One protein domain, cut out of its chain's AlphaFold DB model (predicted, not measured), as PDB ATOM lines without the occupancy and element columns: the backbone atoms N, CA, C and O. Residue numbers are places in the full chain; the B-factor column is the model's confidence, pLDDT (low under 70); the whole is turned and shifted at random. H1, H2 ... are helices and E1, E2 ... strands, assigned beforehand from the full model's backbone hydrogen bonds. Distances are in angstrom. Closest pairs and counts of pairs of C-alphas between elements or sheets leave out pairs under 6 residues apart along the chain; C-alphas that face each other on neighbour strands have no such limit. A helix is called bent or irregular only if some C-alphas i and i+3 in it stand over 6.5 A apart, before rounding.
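What this domain is: This is residues 2 to 104 of the 211 residues of an uncharacterized protein of Acinetobacter sp. WCHAc060025 (UniProt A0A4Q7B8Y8). A small three-stranded sheet has two helices, H2 and H4, side by side over one of its faces, each meeting the sheet with only a few residues. H1 and H5 lie toward one end of this body, and residues 2 to 9, most of them in H1, stick out and add to its length. The printed part has 103 residues, with five named helices and three named strands in the order H1, H2, H3, E1, E2, H4, E3, H5; the sheet's order is E2, E1, E3, antiparallel throughout, and the class is mixed, helices and strands. The whole is elongated, spanning 52 by 27 by 21 A, and only just compact, close to loose, with a radius of gyration of the C-alphas of 15.2 A.

Where its parts are: H1, residues 3 to 15, begins at C-alpha 3 (132.041, 175.088, 125.360) and is 18.5 A long. H2 is residues 38 to 49, 16.4 A, and H3 is residues 51 to 54. E1, residues 56 to 62, measures 19.7 A from C-alpha 56 (121.747, 169.523, 146.877); E2 is residues 68 to 70. H4, residues 73 to 81, is 13.7 A long and irregular, but only just: C-alphas 74 and 77 are 6.9 A apart. E3, residues 86 to 93, measures 20.8 A, and H5, residues 95 to 104, is 14.2 A long, ending at C-alpha 104 (116.366, 169.758, 129.786).

How they stand to each other: E1 is the inner strand. It is antiparallel to E3 at 159 degrees, with N 59 and O 90 within hydrogen-bond range at 2.8 A. E1 and E2 form a hairpin at 149 degrees, with N 60 and O 69 at 2.9 A. E2, H4 and E3 form a split strand-helix-strand unit, two strands running the same way with E1 between them, and its crossover is right-handed. H2 only grazes the sheet with residues 44 to 48, and H4 only grazes it with residues 79 to 80. H2 touches H4 with residues 45 to 49 alone, opposite ways at a shallow tilt of 28 degrees; their closest C-alphas, Leu 48 and Ile 73, are 5.1 A apart. H3 and H5 are near each other, with 8 pairs of C-alphas within 10 A. H1 is close to H3 but not clearly touching, the closest C-alphas being Tyr 14 and Val 54 at 6.7 A. In H1, H2 and H5 every O i to N i+4 pair is within hydrogen-bond range; in H4 3 of 5 are, and H3 is too short for such a pair.

The domain as a whole: The two C-alphas farthest apart, Asn 2 and Asn 64, are 52.2 A apart. The printed part has no cut. The link from H1 to H2, 22 residues, is long; the other links are tight. The mean pLDDT of the printed part is 87.8, with residues 20 to 24 and residue 52 under 70.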
ATOM      1  N   ASN A   2     130.633 178.758 122.334       84.44
ATOM      2  CA  ASN A   2     131.702 177.777 122.595       84.44
ATOM      3  C   ASN A   2     131.499 177.064 123.950       84.44
ATOM      4  O   ASN A   2     130.748 177.539 124.797       84.44
ATOM      5  N   GLU A   3     132.165 175.923 124.150       87.00
ATOM      6  CA  GLU A   3     132.041 175.088 125.360       87.00
ATOM      7  C   GLU A   3     132.257 175.888 126.659       87.00
ATOM      8  O   GLU A   3     131.440 175.826 127.572       87.00
ATOM      9  N   ALA A   4     133.296 176.728 126.702       89.00
ATOM     10  CA  ALA A   4     133.617 177.551 127.868       89.00
ATOM     11  C   ALA A   4     132.539 178.607 128.189       89.00
ATOM     12  O   ALA A   4     132.295 178.913 129.352       89.00
ATOM     13  N   GLN A   5     131.884 179.170 127.171       90.69
ATOM     14  CA  GLN A   5     130.772 180.105 127.359       90.69
ATOM     15  C   GLN A   5     129.539 179.408 127.938       90.69
ATOM     16  O   GLN A   5     128.849 180.010 128.756       90.69
ATOM     17  N   ILE A   6     129.274 178.160 127.538       90.56
ATOM     18  CA  ILE A   6     128.163 177.359 128.072       90.56
ATOM     19  C   ILE A   6     128.415 177.022 129.540       90.56
ATOM     20  O   ILE A   6     127.545 177.286 130.362       90.56
ATOM     21  N   ILE A   7     129.615 176.539 129.875       92.62
ATOM     22  CA  ILE A   7     130.003 176.263 131.268       92.62
ATOM     23  C   ILE A   7     129.802 177.515 132.127       92.62
ATOM     24  O   ILE A   7     129.050 177.489 133.094       92.62
ATOM     25  N   LYS A   8     130.371 178.649 131.704       92.19
ATOM     26  CA  LYS A   8     130.250 179.909 132.445       92.19
ATOM     27  C   LYS A   8     128.801 180.381 132.596       92.19
ATOM     28  O   LYS A   8     128.456 180.965 133.615       92.19
ATOM     29  N   LYS A   9     127.958 180.176 131.580       93.19
ATOM     30  CA  LYS A   9     126.529 180.512 131.648       93.19
ATOM     31  C   LYS A   9     125.833 179.681 132.728       93.19
ATOM     32  O   LYS A   9     125.186 180.263 133.586       93.19
ATOM     33  N   ILE A  10     126.033 178.362 132.721       92.06
ATOM     34  CA  ILE A  10     125.456 177.446 133.718       92.06
ATOM     35  C   ILE A  10     125.920 177.822 135.131       92.06
ATOM     36  O   ILE A  10     125.103 177.925 136.040       92.06
ATOM     37  N   GLU A  11     127.214 178.092 135.315       91.00
ATOM     38  CA  GLU A  11     127.768 178.516 136.608       91.00
ATOM     39  C   GLU A  11     127.149 179.825 137.111       91.00
ATOM     40  O   GLU A  11     126.833 179.947 138.292       91.00
ATOM     41  N   LEU A  12     126.968 180.813 136.228       90.69
ATOM     42  CA  LEU A  12     126.356 182.091 136.589       90.69
ATOM     43  C   LEU A  12     124.874 181.939 136.940       90.69
ATOM     44  O   LEU A  12     124.427 182.538 137.915       90.69
ATOM     45  N   ASP A  13     124.129 181.137 136.178       89.94
ATOM     46  CA  ASP A  13     122.709 180.873 136.432       89.94
ATOM     47  C   ASP A  13     122.508 180.123 137.761       89.94
ATOM     48  O   ASP A  13     121.572 180.418 138.509       89.94
ATOM     49  N   TYR A  14     123.419 179.198 138.080       88.94
ATOM     50  CA  TYR A  14     123.474 178.505 139.368       88.94
ATOM     51  C   TYR A  14     123.782 179.470 140.514       88.94
ATOM     52  O   TYR A  14     123.077 179.506 141.518       88.94
ATOM     53  N   LEU A  15     124.807 180.307 140.350       86.38
ATOM     54  CA  LEU A  15     125.202 181.283 141.361       86.38
ATOM     55  C   LEU A  15     124.136 182.342 141.628       86.38
ATOM     56  O   LEU A  15     124.009 182.809 142.756       86.38
ATOM     57  N   ALA A  16     123.351 182.697 140.612       87.19
ATOM     58  CA  ALA A  16     122.245 183.634 140.742       87.19
ATOM     59  C   ALA A  16     121.111 183.121 141.651       87.19
ATOM     60  O   ALA A  16     120.269 183.924 142.051       87.19
ATOM     61  N   GLN A  17     121.082 181.824 141.988       84.88
ATOM     62  CA  GLN A  17     120.113 181.268 142.941       84.88
ATOM     63  C   GLN A  17     120.434 181.632 144.397       84.88
ATOM     64  O   GLN A  17     119.539 181.594 145.236       84.88
ATOM     65  N   PHE A  18     121.687 181.979 144.704       82.06
ATOM     66  CA  PHE A  18     122.127 182.275 146.067       82.06
ATOM     67  C   PHE A  18     122.107 183.775 146.341       82.06
ATOM     68  O   PHE A  18     122.505 184.589 145.501       82.06
ATOM     69  N   SER A  19     121.728 184.159 147.558       75.44
ATOM     70  CA  SER A  19     121.961 185.525 148.017       75.44
ATOM     71  C   SER A  19     123.468 185.818 148.158       75.44
ATOM     72  O   SER A  19     124.261 184.993 148.623       75.44
ATOM     73  N   ALA A  20     123.888 187.021 147.747       68.94
ATOM     74  CA  ALA A  20     125.303 187.414 147.695       68.94
ATOM     75  C   ALA A  20     126.018 187.323 149.058       68.94
ATOM     76  O   ALA A  20     127.222 187.067 149.114       68.94
ATOM     77  N   ASP A  21     125.268 187.489 150.147       66.12
ATOM     78  CA  ASP A  21     125.783 187.482 151.517       66.12
ATOM     79  C   ASP A  21     126.096 186.066 152.039       66.12
ATOM     80  O   ASP A  21     126.769 185.918 153.062       66.12
ATOM     81  N   LEU A  22     125.655 185.015 151.337       65.44
ATOM     82  CA  LEU A  22     125.727 183.628 151.808       65.44
ATOM     83  C   LEU A  22     126.769 182.760 151.094       65.44
ATOM     84  O   LEU A  22     127.146 181.712 151.614       65.44
ATOM     85  N   ILE A  23     127.333 183.236 149.980       63.50
ATOM     86  CA  ILE A  23     128.255 182.509 149.079       63.50
ATOM     87  C   ILE A  23     129.598 182.081 149.726       63.50
ATOM     88  O   ILE A  23     130.415 181.425 149.095       63.50
ATOM     89  N   ASN A  24     129.853 182.377 151.002       67.56
ATOM     90  CA  ASN A  24     131.076 181.951 151.701       67.56
ATOM     91  C   ASN A  24     130.842 181.358 153.097       67.56
ATOM     92  O   ASN A  24     131.812 180.991 153.784       67.56
ATOM     93  N   LEU A  25     129.584 181.276 153.530       76.12
ATOM     94  CA  LEU A  25     129.238 180.775 154.849       76.12
ATOM     95  C   LEU A  25     129.375 179.249 154.874       76.12
ATOM     96  O   LEU A  25     128.903 178.551 153.989       76.12
ATOM     97  N   THR A  26     130.042 178.706 155.890       83.62
ATOM     98  CA  THR A  26     130.190 177.252 156.049       83.62
ATOM     99  C   THR A  26     129.247 176.765 157.133       83.62
ATOM    100  O   THR A  26     129.259 177.307 158.242       83.62
ATOM    101  N   ILE A  27     128.459 175.737 156.818       86.00
ATOM    102  CA  ILE A  27     127.613 175.034 157.785       86.00
ATOM    103  C   ILE A  27     128.479 173.944 158.439       86.00
ATOM    104  O   ILE A  27     128.885 173.005 157.757       86.00
ATOM    105  N   PRO A  28     128.813 174.042 159.737       88.38
ATOM    106  CA  PRO A  28     129.583 173.020 160.432       88.38
ATOM    107  C   PRO A  28     128.869 171.663 160.422       88.38
ATOM    108  O   PRO A  28     127.648 171.588 160.571       88.38
ATOM    109  N   ARG A  29     129.645 170.586 160.281       89.94
ATOM    110  CA  ARG A  29     129.166 169.200 160.360       89.94
ATOM    111  C   ARG A  29     129.325 168.644 161.763       89.94
ATOM    112  O   ARG A  29     130.175 169.095 162.529       89.94
ATOM    113  N   HIS A  30     128.523 167.633 162.077       90.38
ATOM    114  CA  HIS A  30     128.632 166.831 163.297       90.38
ATOM    115  C   HIS A  30     128.569 167.601 164.626       90.38
ATOM    116  O   HIS A  30     128.952 167.069 165.670       90.38
ATOM    117  N   ILE A  31     128.040 168.824 164.610       92.50
ATOM    118  CA  ILE A  31     127.655 169.549 165.817       92.50
ATOM    119  C   ILE A  31     126.128 169.622 165.903       92.50
ATOM    120  O   ILE A  31     125.465 169.680 164.862       92.50
ATOM    121  N   PRO A  32     125.555 169.605 167.117       93.62
ATOM    122  CA  PRO A  32     124.133 169.843 167.322       93.62
ATOM    123  C   PRO A  32     123.651 171.120 166.628       93.62
ATOM    124  O   PRO A  32     124.293 172.165 166.737       93.62
ATOM    125  N   LEU A  33     122.500 171.064 165.955       92.38
ATOM    126  CA  LEU A  33     121.970 172.203 165.194       92.38
ATOM    127  C   LEU A  33     121.715 173.440 166.066       92.38
ATOM    128  O   LEU A  33     121.811 174.563 165.586       92.38
ATOM    129  N   ASN A  34     121.445 173.263 167.362       92.50
ATOM    130  CA  ASN A  34     121.281 174.379 168.297       92.50
ATOM    131  C   ASN A  34     122.591 175.137 168.601       92.50
ATOM    132  O   ASN A  34     122.544 176.173 169.258       92.50
ATOM    133  N   GLN A  35     123.743 174.619 168.168       93.44
ATOM    134  CA  GLN A  35     125.043 175.290 168.266       93.44
ATOM    135  C   GLN A  35     125.372 176.116 167.015       93.44
ATOM    136  O   GLN A  35     126.352 176.861 167.026       93.44
ATOM    137  N   LEU A  36     124.571 176.004 165.950       91.38
ATOM    138  CA  LEU A  36     124.695 176.864 164.779       91.38
ATOM    139  C   LEU A  36     124.325 178.300 165.146       91.38
ATOM    140  O   LEU A  36     123.354 178.550 165.864       91.38
ATOM    141  N   ASN A  37     125.092 179.260 164.634       90.69
ATOM    142  CA  ASN A  37     124.718 180.662 164.771       90.69
ATOM    143  C   ASN A  37     123.531 181.003 163.849       90.69
ATOM    144  O   ASN A  37     123.186 180.254 162.936       90.69
ATOM    145  N   HIS A  38     122.915 182.164 164.073       89.06
ATOM    146  CA  HIS A  38     121.740 182.592 163.311       89.06
ATOM    147  C   HIS A  38     121.998 182.663 161.797       89.06
ATOM    148  O   HIS A  38     121.139 182.285 161.010       89.06
ATOM    149  N   ALA A  39     123.184 183.108 161.370       88.38
ATOM    150  CA  ALA A  39     123.525 183.162 159.949       88.38
ATOM    151  C   ALA A  39     123.612 181.756 159.332       88.38
ATOM    152  O   ALA A  39     123.127 181.541 158.228       88.38
ATOM    153  N   GLN A  40     124.183 180.788 160.054       90.12
ATOM    154  CA  GLN A  40     124.298 179.394 159.615       90.12
ATOM    155  C   GLN A  40     122.943 178.702 159.543       90.12
ATOM    156  O   GLN A  40     122.709 177.944 158.606       90.12
ATOM    157  N   MET A  41     122.056 178.974 160.501       89.25
ATOM    158  CA  MET A  41     120.701 178.430 160.479       89.25
ATOM    159  C   MET A  41     119.886 179.007 159.317       89.25
ATOM    160  O   MET A  41     119.281 178.245 158.572       89.25
ATOM    161  N   ASN A  42     119.942 180.326 159.113       88.69
ATOM    162  CA  ASN A  42     119.287 180.976 157.977       88.69
ATOM    163  C   ASN A  42     119.820 180.460 156.641       88.69
ATOM    164  O   ASN A  42     119.054 180.265 155.707       88.69
ATOM    165  N   TYR A  43     121.129 180.233 156.546       88.31
ATOM    166  CA  TYR A  43     121.717 179.706 155.324       88.31
ATOM    167  C   TYR A  43     121.264 178.276 155.038       88.31
ATOM    168  O   TYR A  43     120.923 177.965 153.905       88.31
ATOM    169  N   LEU A  44     121.215 177.418 156.059       88.81
ATOM    170  CA  LEU A  44     120.673 176.069 155.927       88.81
ATOM    171  C   LEU A  44     119.210 176.097 155.457       88.81
ATOM    172  O   LEU A  44     118.844 175.334 154.572       88.81
ATOM    173  N   GLU A  45     118.395 176.995 156.011       89.00
ATOM    174  CA  GLU A  45     117.008 177.198 155.581       89.00
ATOM    175  C   GLU A  45     116.914 177.690 154.131       89.00
ATOM    176  O   GLU A  45     116.083 177.202 153.367       89.00
ATOM    177  N   GLU A  46     117.768 178.631 153.719       87.38
ATOM    178  CA  GLU A  46     117.821 179.104 152.333       87.38
ATOM    179  C   GLU A  46     118.185 177.964 151.381       87.38
ATOM    180  O   GLU A  46     117.480 177.772 150.397       87.38
ATOM    181  N   LEU A  47     119.206 177.162 151.714       87.31
ATOM    182  CA  LEU A  47     119.602 175.993 150.924       87.31
ATOM    183  C   LEU A  47     118.457 174.991 150.758       87.31
ATOM    184  O   LEU A  47     118.284 174.483 149.658       87.31
ATOM    185  N   LEU A  48     117.666 174.747 151.805       87.69
ATOM    186  CA  LEU A  48     116.492 173.869 151.736       87.69
ATOM    187  C   LEU A  48     115.365 174.476 150.892       87.69
ATOM    188  O   LEU A  48     114.697 173.778 150.139       87.69
ATOM    189  N   ASN A  49     115.167 175.795 150.958       85.12
ATOM    190  CA  ASN A  49     114.163 176.476 150.134       85.12
ATOM    191  C   ASN A  49     114.493 176.433 148.637       85.12
ATOM    192  O   ASN A  49     113.583 176.449 147.805       85.12
ATOM    193  N   ILE A  50     115.780 176.400 148.289       80.75
ATOM    194  CA  ILE A  50     116.247 176.350 146.900       80.75
ATOM    195  C   ILE A  50     116.797 174.978 146.506       80.75
ATOM    196  O   ILE A  50     117.324 174.864 145.405       80.75
ATOM    197  N   GLU A  51     116.660 173.943 147.345       71.44
ATOM    198  CA  GLU A  51     117.352 172.644 147.216       71.44
ATOM    199  C   GLU A  51     117.209 172.029 145.817       71.44
ATOM    200  O   GLU A  51     118.188 171.608 145.198       71.44
ATOM    201  N   ASN A  52     116.000 172.113 145.260       66.31
ATOM    202  CA  ASN A  52     115.663 171.612 143.931       66.31
ATOM    203  C   ASN A  52     116.322 172.407 142.792       66.31
ATOM    204  O   ASN A  52     116.595 171.850 141.729       66.31
ATOM    205  N   ASN A  53     116.589 173.696 143.010       71.38
ATOM    206  CA  ASN A  53     117.257 174.579 142.052       71.38
ATOM    207  C   ASN A  53     118.783 174.489 142.154       71.38
ATOM    208  O   ASN A  53     119.475 174.790 141.184       71.38
ATOM    209  N   VAL A  54     119.310 174.104 143.320       79.31
ATOM    210  CA  VAL A  54     120.759 174.018 143.565       79.31
ATOM    211  C   VAL A  54     121.296 172.590 143.567       79.31
ATOM    212  O   VAL A  54     122.507 172.403 143.704       79.31
ATOM    213  N   HIS A  55     120.421 171.604 143.358       87.44
ATOM    214  CA  HIS A  55     120.754 170.187 143.233       87.44
ATOM    215  C   HIS A  55     121.568 169.686 144.427       87.44
ATOM    216  O   HIS A  55     122.641 169.112 144.255       87.44
ATOM    217  N   LEU A  56     121.087 169.948 145.644       89.00
ATOM    218  CA  LEU A  56     121.747 169.523 146.877       89.00
ATOM    219  C   LEU A  56     120.871 168.546 147.645       89.00
ATOM    220  O   LEU A  56     119.689 168.809 147.832       89.00
ATOM    221  N   ASP A  57     121.497 167.500 148.172       90.69
ATOM    222  CA  ASP A  57     120.883 166.584 149.125       90.69
ATOM    223  C   ASP A  57     121.490 166.868 150.509       90.69
ATOM    224  O   ASP A  57     122.715 166.796 150.699       90.69
ATOM    225  N   ILE A  58     120.654 167.209 151.492       91.25
ATOM    226  CA  ILE A  58     121.090 167.519 152.862       91.25
ATOM    227  C   ILE A  58     120.687 166.371 153.783       91.25
ATOM    228  O   ILE A  58     119.511 166.070 153.955       91.25
ATOM    229  N   PHE A  59     121.668 165.749 154.435       93.06
ATOM    230  CA  PHE A  59     121.460 164.620 155.336       93.06
ATOM    231  C   PHE A  59     121.646 165.026 156.791       93.06
ATOM    232  O   PHE A  59     122.687 165.554 157.199       93.06
ATOM    233  N   VAL A  60     120.651 164.687 157.603       93.75
ATOM    234  CA  VAL A  60     120.645 164.933 159.042       93.75
ATOM    235  C   VAL A  60     120.643 163.617 159.791       93.75
ATOM    236  O   VAL A  60     120.010 162.641 159.394       93.75
ATOM    237  N   LYS A  61     121.346 163.606 160.919       95.12
ATOM    238  CA  LYS A  61     121.389 162.475 161.832       95.12
ATOM    239  C   LYS A  61     120.765 162.825 163.163       95.12
ATOM    240  O   LYS A  61     121.157 163.793 163.813       95.12
ATOM    241  N   ASN A  62     119.834 161.994 163.603       93.81
ATOM    242  CA  ASN A  62     119.319 162.060 164.959       93.81
ATOM    243  C   ASN A  62     120.356 161.464 165.927       93.81
ATOM    244  O   ASN A  62     120.737 160.298 165.830       93.81
ATOM    245  N   ILE A  63     120.824 162.262 166.884       92.75
ATOM    246  CA  ILE A  63     121.853 161.886 167.861       92.75
ATOM    247  C   ILE A  63     121.397 160.710 168.729       92.75
ATOM    248  O   ILE A  63     122.222 159.850 169.061       92.75
ATOM    249  N   ASN A  64     120.109 160.678 169.081       91.50
ATOM    250  CA  ASN A  64     119.530 159.704 170.000       91.50
ATOM    251  C   ASN A  64     119.258 158.371 169.297       91.50
ATOM    252  O   ASN A  64     119.653 157.325 169.806       91.50
ATOM    253  N   THR A  65     118.618 158.402 168.124       92.50
ATOM    254  CA  THR A  65     118.250 157.177 167.385       92.50
ATOM    255  C   THR A  65     119.344 156.684 166.441       92.50
ATOM    256  O   THR A  65     119.283 155.543 165.995       92.50
ATOM    257  N   LYS A  66     120.354 157.515 166.147       91.56
ATOM    258  CA  LYS A  66     121.408 157.285 165.137       91.56
ATOM    259  C   LYS A  66     120.902 157.150 163.700       91.56
ATOM    260  O   LYS A  66     121.691 156.823 162.818       91.56
ATOM    261  N   GLU A  67     119.627 157.430 163.465       93.19
ATOM    262  CA  GLU A  67     119.016 157.424 162.143       93.19
ATOM    263  C   GLU A  67     119.525 158.603 161.312       93.19
ATOM    264  O   GLU A  67     119.626 159.719 161.830       93.19
ATOM    265  N   ILE A  68     119.847 158.337 160.045       93.38
ATOM    266  CA  ILE A  68     120.250 159.331 159.050       93.38
ATOM    267  C   ILE A  68     119.161 159.372 157.991       93.38
ATOM    268  O   ILE A  68     118.781 158.325 157.467       93.38
ATOM    269  N   PHE A  69     118.684 160.565 157.676       92.88
ATOM    270  CA  PHE A  69     117.684 160.784 156.643       92.88
ATOM    271  C   PHE A  69     117.981 162.084 155.900       92.88
ATOM    272  O   PHE A  69     118.621 162.993 156.437       92.88
ATOM    273  N   GLU A  70     117.563 162.124 154.642       91.50
ATOM    274  CA  GLU A  70     117.544 163.345 153.845       91.50
ATOM    275  C   GLU A  70     116.444 164.262 154.373       91.50
ATOM    276  O   GLU A  70     115.383 163.780 154.775       91.50
ATOM    277  N   ILE A  71     116.721 165.559 154.435       89.88
ATOM    278  CA  ILE A  71     115.756 166.546 154.899       89.88
ATOM    279  C   ILE A  71     115.244 167.357 153.722       89.88
ATOM    280  O   ILE A  71     116.023 167.787 152.882       89.88
ATOM    281  N   GLU A  72     113.944 167.610 153.734       86.56
ATOM    282  CA  GLU A  72     113.307 168.594 152.866       86.56
ATOM    283  C   GLU A  72     112.911 169.818 153.701       86.56
ATOM    284  O   GLU A  72     112.813 169.765 154.937       86.56
ATOM    285  N   ILE A  73     112.584 170.926 153.033       86.00
ATOM    286  CA  ILE A  73     112.099 172.146 153.700       86.00
ATOM    287  C   ILE A  73     110.905 171.893 154.647       86.00
ATOM    288  O   ILE A  73     110.770 172.549 155.681       86.00
ATOM    289  N   GLN A  74     110.059 170.903 154.344       86.25
ATOM    290  CA  GLN A  74     108.885 170.551 155.152       86.25
ATOM    291  C   GLN A  74     109.260 169.968 156.525       86.25
ATOM    292  O   GLN A  74     108.539 170.163 157.507       86.25
ATOM    293  N   ASP A  75     110.401 169.284 156.616       85.06
ATOM    294  CA  ASP A  75     110.899 168.689 157.857       85.06
ATOM    295  C   ASP A  75     111.676 169.689 158.719       85.06
ATOM    296  O   ASP A  75     111.879 169.466 159.922       85.06
ATOM    297  N   PHE A  76     112.080 170.819 158.136       87.12
ATOM    298  CA  PHE A  76     112.959 171.786 158.779       87.12
ATOM    299  C   PHE A  76     112.366 172.371 160.069       87.12
ATOM    300  O   PHE A  76     113.053 172.458 161.092       87.12
ATOM    301  N   GLU A  77     111.067 172.688 160.090       85.94
ATOM    302  CA  GLU A  77     110.403 173.220 161.290       85.94
ATOM    303  C   GLU A  77     110.397 172.198 162.445       85.94
ATOM    304  O   GLU A  77     110.594 172.527 163.619       85.94
ATOM    305  N   LYS A  78     110.210 170.914 162.127       86.25
ATOM    306  CA  LYS A  78     110.221 169.834 163.122       86.25
ATOM    307  C   LYS A  78     111.622 169.626 163.694       86.25
ATOM    308  O   LYS A  78     111.771 169.438 164.904       86.25
ATOM    309  N   ILE A  79     112.637 169.677 162.836       86.94
ATOM    310  CA  ILE A  79     114.042 169.510 163.213       86.94
ATOM    311  C   ILE A  79     114.509 170.678 164.083       86.94
ATOM    312  O   ILE A  79     115.108 170.451 165.134       86.94
ATOM    313  N   THR A  80     114.179 171.917 163.713       86.50
ATOM    314  CA  THR A  80     114.568 173.123 164.464       86.50
ATOM    315  C   THR A  80     113.940 173.174 165.860       86.50
ATOM    316  O   THR A  80     114.628 173.513 166.824       86.50
ATOM    317  N   ARG A  81     112.687 172.721 166.030       89.19
ATOM    318  CA  ARG A  81     112.048 172.573 167.360       89.19
ATOM    319  C   ARG A  81     112.793 171.621 168.299       89.19
ATOM    320  O   ARG A  81     112.659 171.730 169.513       89.19
ATOM    321  N   SER A  82     113.554 170.674 167.756       90.12
ATOM    322  CA  SER A  82     114.359 169.703 168.507       90.12
ATOM    323  C   SER A  82     115.831 169.748 168.090       90.12
ATOM    324  O   SER A  82     116.504 168.720 168.092       90.12
ATOM    325  N   ALA A  83     116.344 170.938 167.759       89.06
ATOM    326  CA  ALA A  83     117.659 171.133 167.143       89.06
ATOM    327  C   ALA A  83     118.826 170.497 167.925       89.06
ATOM    328  O   ALA A  83     119.807 170.060 167.332       89.06
ATOM    329  N   SER A  84     118.718 170.382 169.253       92.81
ATOM    330  CA  SER A  84     119.729 169.723 170.093       92.81
ATOM    331  C   SER A  84     119.904 168.230 169.809       92.81
ATOM    332  O   SER A  84     120.916 167.660 170.202       92.81
ATOM    333  N   ASN A  85     118.915 167.593 169.177       93.75
ATOM    334  CA  ASN A  85     118.886 166.160 168.897       93.75
ATOM    335  C   ASN A  85     119.388 165.819 167.494       93.75
ATOM    336  O   ASN A  85     119.452 164.639 167.159       93.75
ATOM    337  N   TYR A  86     119.722 166.812 166.675       94.31
ATOM    338  CA  TYR A  86     120.044 166.628 165.267       94.31
ATOM    339  C   TYR A  86     121.402 167.245 164.942       94.31
ATOM    340  O   TYR A  86     121.774 168.268 165.513       94.31
ATOM    341  N   ILE A  87     122.134 166.622 164.021       94.06
ATOM    342  CA  ILE A  87     123.377 167.144 163.441       94.06
ATOM    343  C   ILE A  87     123.299 167.050 161.920       94.06
ATOM    344  O   ILE A  87     122.718 166.092 161.406       94.06
ATOM    345  N   ILE A  88     123.923 167.987 161.203       93.88
ATOM    346  CA  ILE A  88     124.191 167.789 159.773       93.88
ATOM    347  C   ILE A  88     125.256 166.701 159.653       93.88
ATOM    348  O   ILE A  88     126.374 166.872 160.154       93.88
ATOM    349  N   GLU A  89     124.896 165.582 159.030       93.62
ATOM    350  CA  GLU A  89     125.827 164.491 158.743       93.62
ATOM    351  C   GLU A  89     126.560 164.750 157.430       93.62
ATOM    352  O   GLU A  89     127.763 164.516 157.361       93.62
ATOM    353  N   ASN A  90     125.850 165.220 156.399       91.69
ATOM    354  CA  ASN A  90     126.434 165.472 155.086       91.69
ATOM    355  C   ASN A  90     125.592 166.474 154.275       91.69
ATOM    356  O   ASN A  90     124.370 166.473 154.400       91.69
ATOM    357  N   ILE A  91     126.226 167.291 153.434       90.75
ATOM    358  CA  ILE A  91     125.565 167.995 152.324       90.75
ATOM    359  C   ILE A  91     126.280 167.626 151.028       90.75
ATOM    360  O   ILE A  91     127.466 167.931 150.870       90.75
ATOM    361  N   LYS A  92     125.544 167.011 150.099       91.06
ATOM    362  CA  LYS A  92     126.074 166.499 148.830       91.06
ATOM    363  C   LYS A  92     125.471 167.212 147.642       91.06
ATOM    364  O   LYS A  92     124.320 167.629 147.683       91.06
ATOM    365  N   PHE A  93     126.239 167.275 146.562       91.62
ATOM    366  CA  PHE A  93     125.711 167.648 145.261       91.62
ATOM    367  C   PHE A  93     125.041 166.440 144.597       91.62
ATOM    368  O   PHE A  93     125.639 165.374 144.449       91.62
ATOM    369  N   ASN A  94     123.796 166.612 144.176       92.12
ATOM    370  CA  ASN A  94     123.027 165.615 143.458       92.12
ATOM    371  C   ASN A  94     123.321 165.723 141.961       92.12
ATOM    372  O   ASN A  94     122.606 166.363 141.187       92.12
ATOM    373  N   LEU A  95     124.401 165.065 141.541       91.88
ATOM    374  CA  LEU A  95     124.828 165.075 140.145       91.88
ATOM    375  C   LEU A  95     123.731 164.553 139.202       91.88
ATOM    376  O   LEU A  95     123.573 165.063 138.098       91.88
ATOM    377  N   ALA A  96     122.939 163.566 139.626       91.69
ATOM    378  CA  ALA A  96     121.882 163.008 138.788       91.69
ATOM    379  C   ALA A  96     120.796 164.045 138.471       91.69
ATOM    380  O   ALA A  96     120.402 164.180 137.307       91.69
ATOM    381  N   SER A  97     120.337 164.800 139.474       90.31
ATOM    382  CA  SER A  97     119.346 165.858 139.263       90.31
ATOM    383  C   SER A  97     119.922 167.003 138.426       90.31
ATOM    384  O   SER A  97     119.256 167.458 137.492       90.31
ATOM    385  N   ALA A  98     121.187 167.372 138.649       91.94
ATOM    386  CA  ALA A  98     121.886 168.381 137.857       91.94
ATOM    387  C   ALA A  98     122.032 167.984 136.378       91.94
ATOM    388  O   ALA A  98     121.771 168.797 135.494       91.94
ATOM    389  N   ILE A  99     122.384 166.728 136.075       92.81
ATOM    390  CA  ILE A  99     122.490 166.231 134.692       92.81
ATOM    391  C   ILE A  99     121.137 166.304 133.984       92.81
ATOM    392  O   ILE A  99     121.065 166.715 132.823       92.81
ATOM    393  N   ILE A 100     120.059 165.916 134.672       89.50
ATOM    394  CA  ILE A 100     118.701 165.991 134.124       89.50
ATOM    395  C   ILE A 100     118.326 167.449 133.860       89.50
ATOM    396  O   ILE A 100     117.868 167.769 132.763       89.50
ATOM    397  N   PHE A 101     118.554 168.335 134.831       89.88
ATOM    398  CA  PHE A 101     118.283 169.761 134.688       89.88
ATOM    399  C   PHE A 101     119.061 170.364 133.518       89.88
ATOM    400  O   PHE A 101     118.462 171.000 132.652       89.88
ATOM    401  N   ILE A 102     120.364 170.088 133.425       92.00
ATOM    402  CA  ILE A 102     121.212 170.567 132.335       92.00
ATOM    403  C   ILE A 102     120.701 170.056 130.983       92.00
ATOM    404  O   ILE A 102     120.532 170.839 130.048       92.00
ATOM    405  N   GLY A 103     120.386 168.761 130.900       88.75
ATOM    406  CA  GLY A 103     119.853 168.116 129.702       88.75
ATOM    407  C   GLY A 103     118.534 168.707 129.200       88.75
ATOM    408  O   GLY A 103     118.299 168.725 127.993       88.75
ATOM    409  N   VAL A 104     117.683 169.192 130.110       89.31
ATOM    410  CA  VAL A 104     116.366 169.758 129.786       89.31
ATOM    411  C   VAL A 104     116.447 171.264 129.539       89.31
ATOM    412  O   VAL A 104     115.954 171.744 128.522       89.31
TER     413      VAL A 104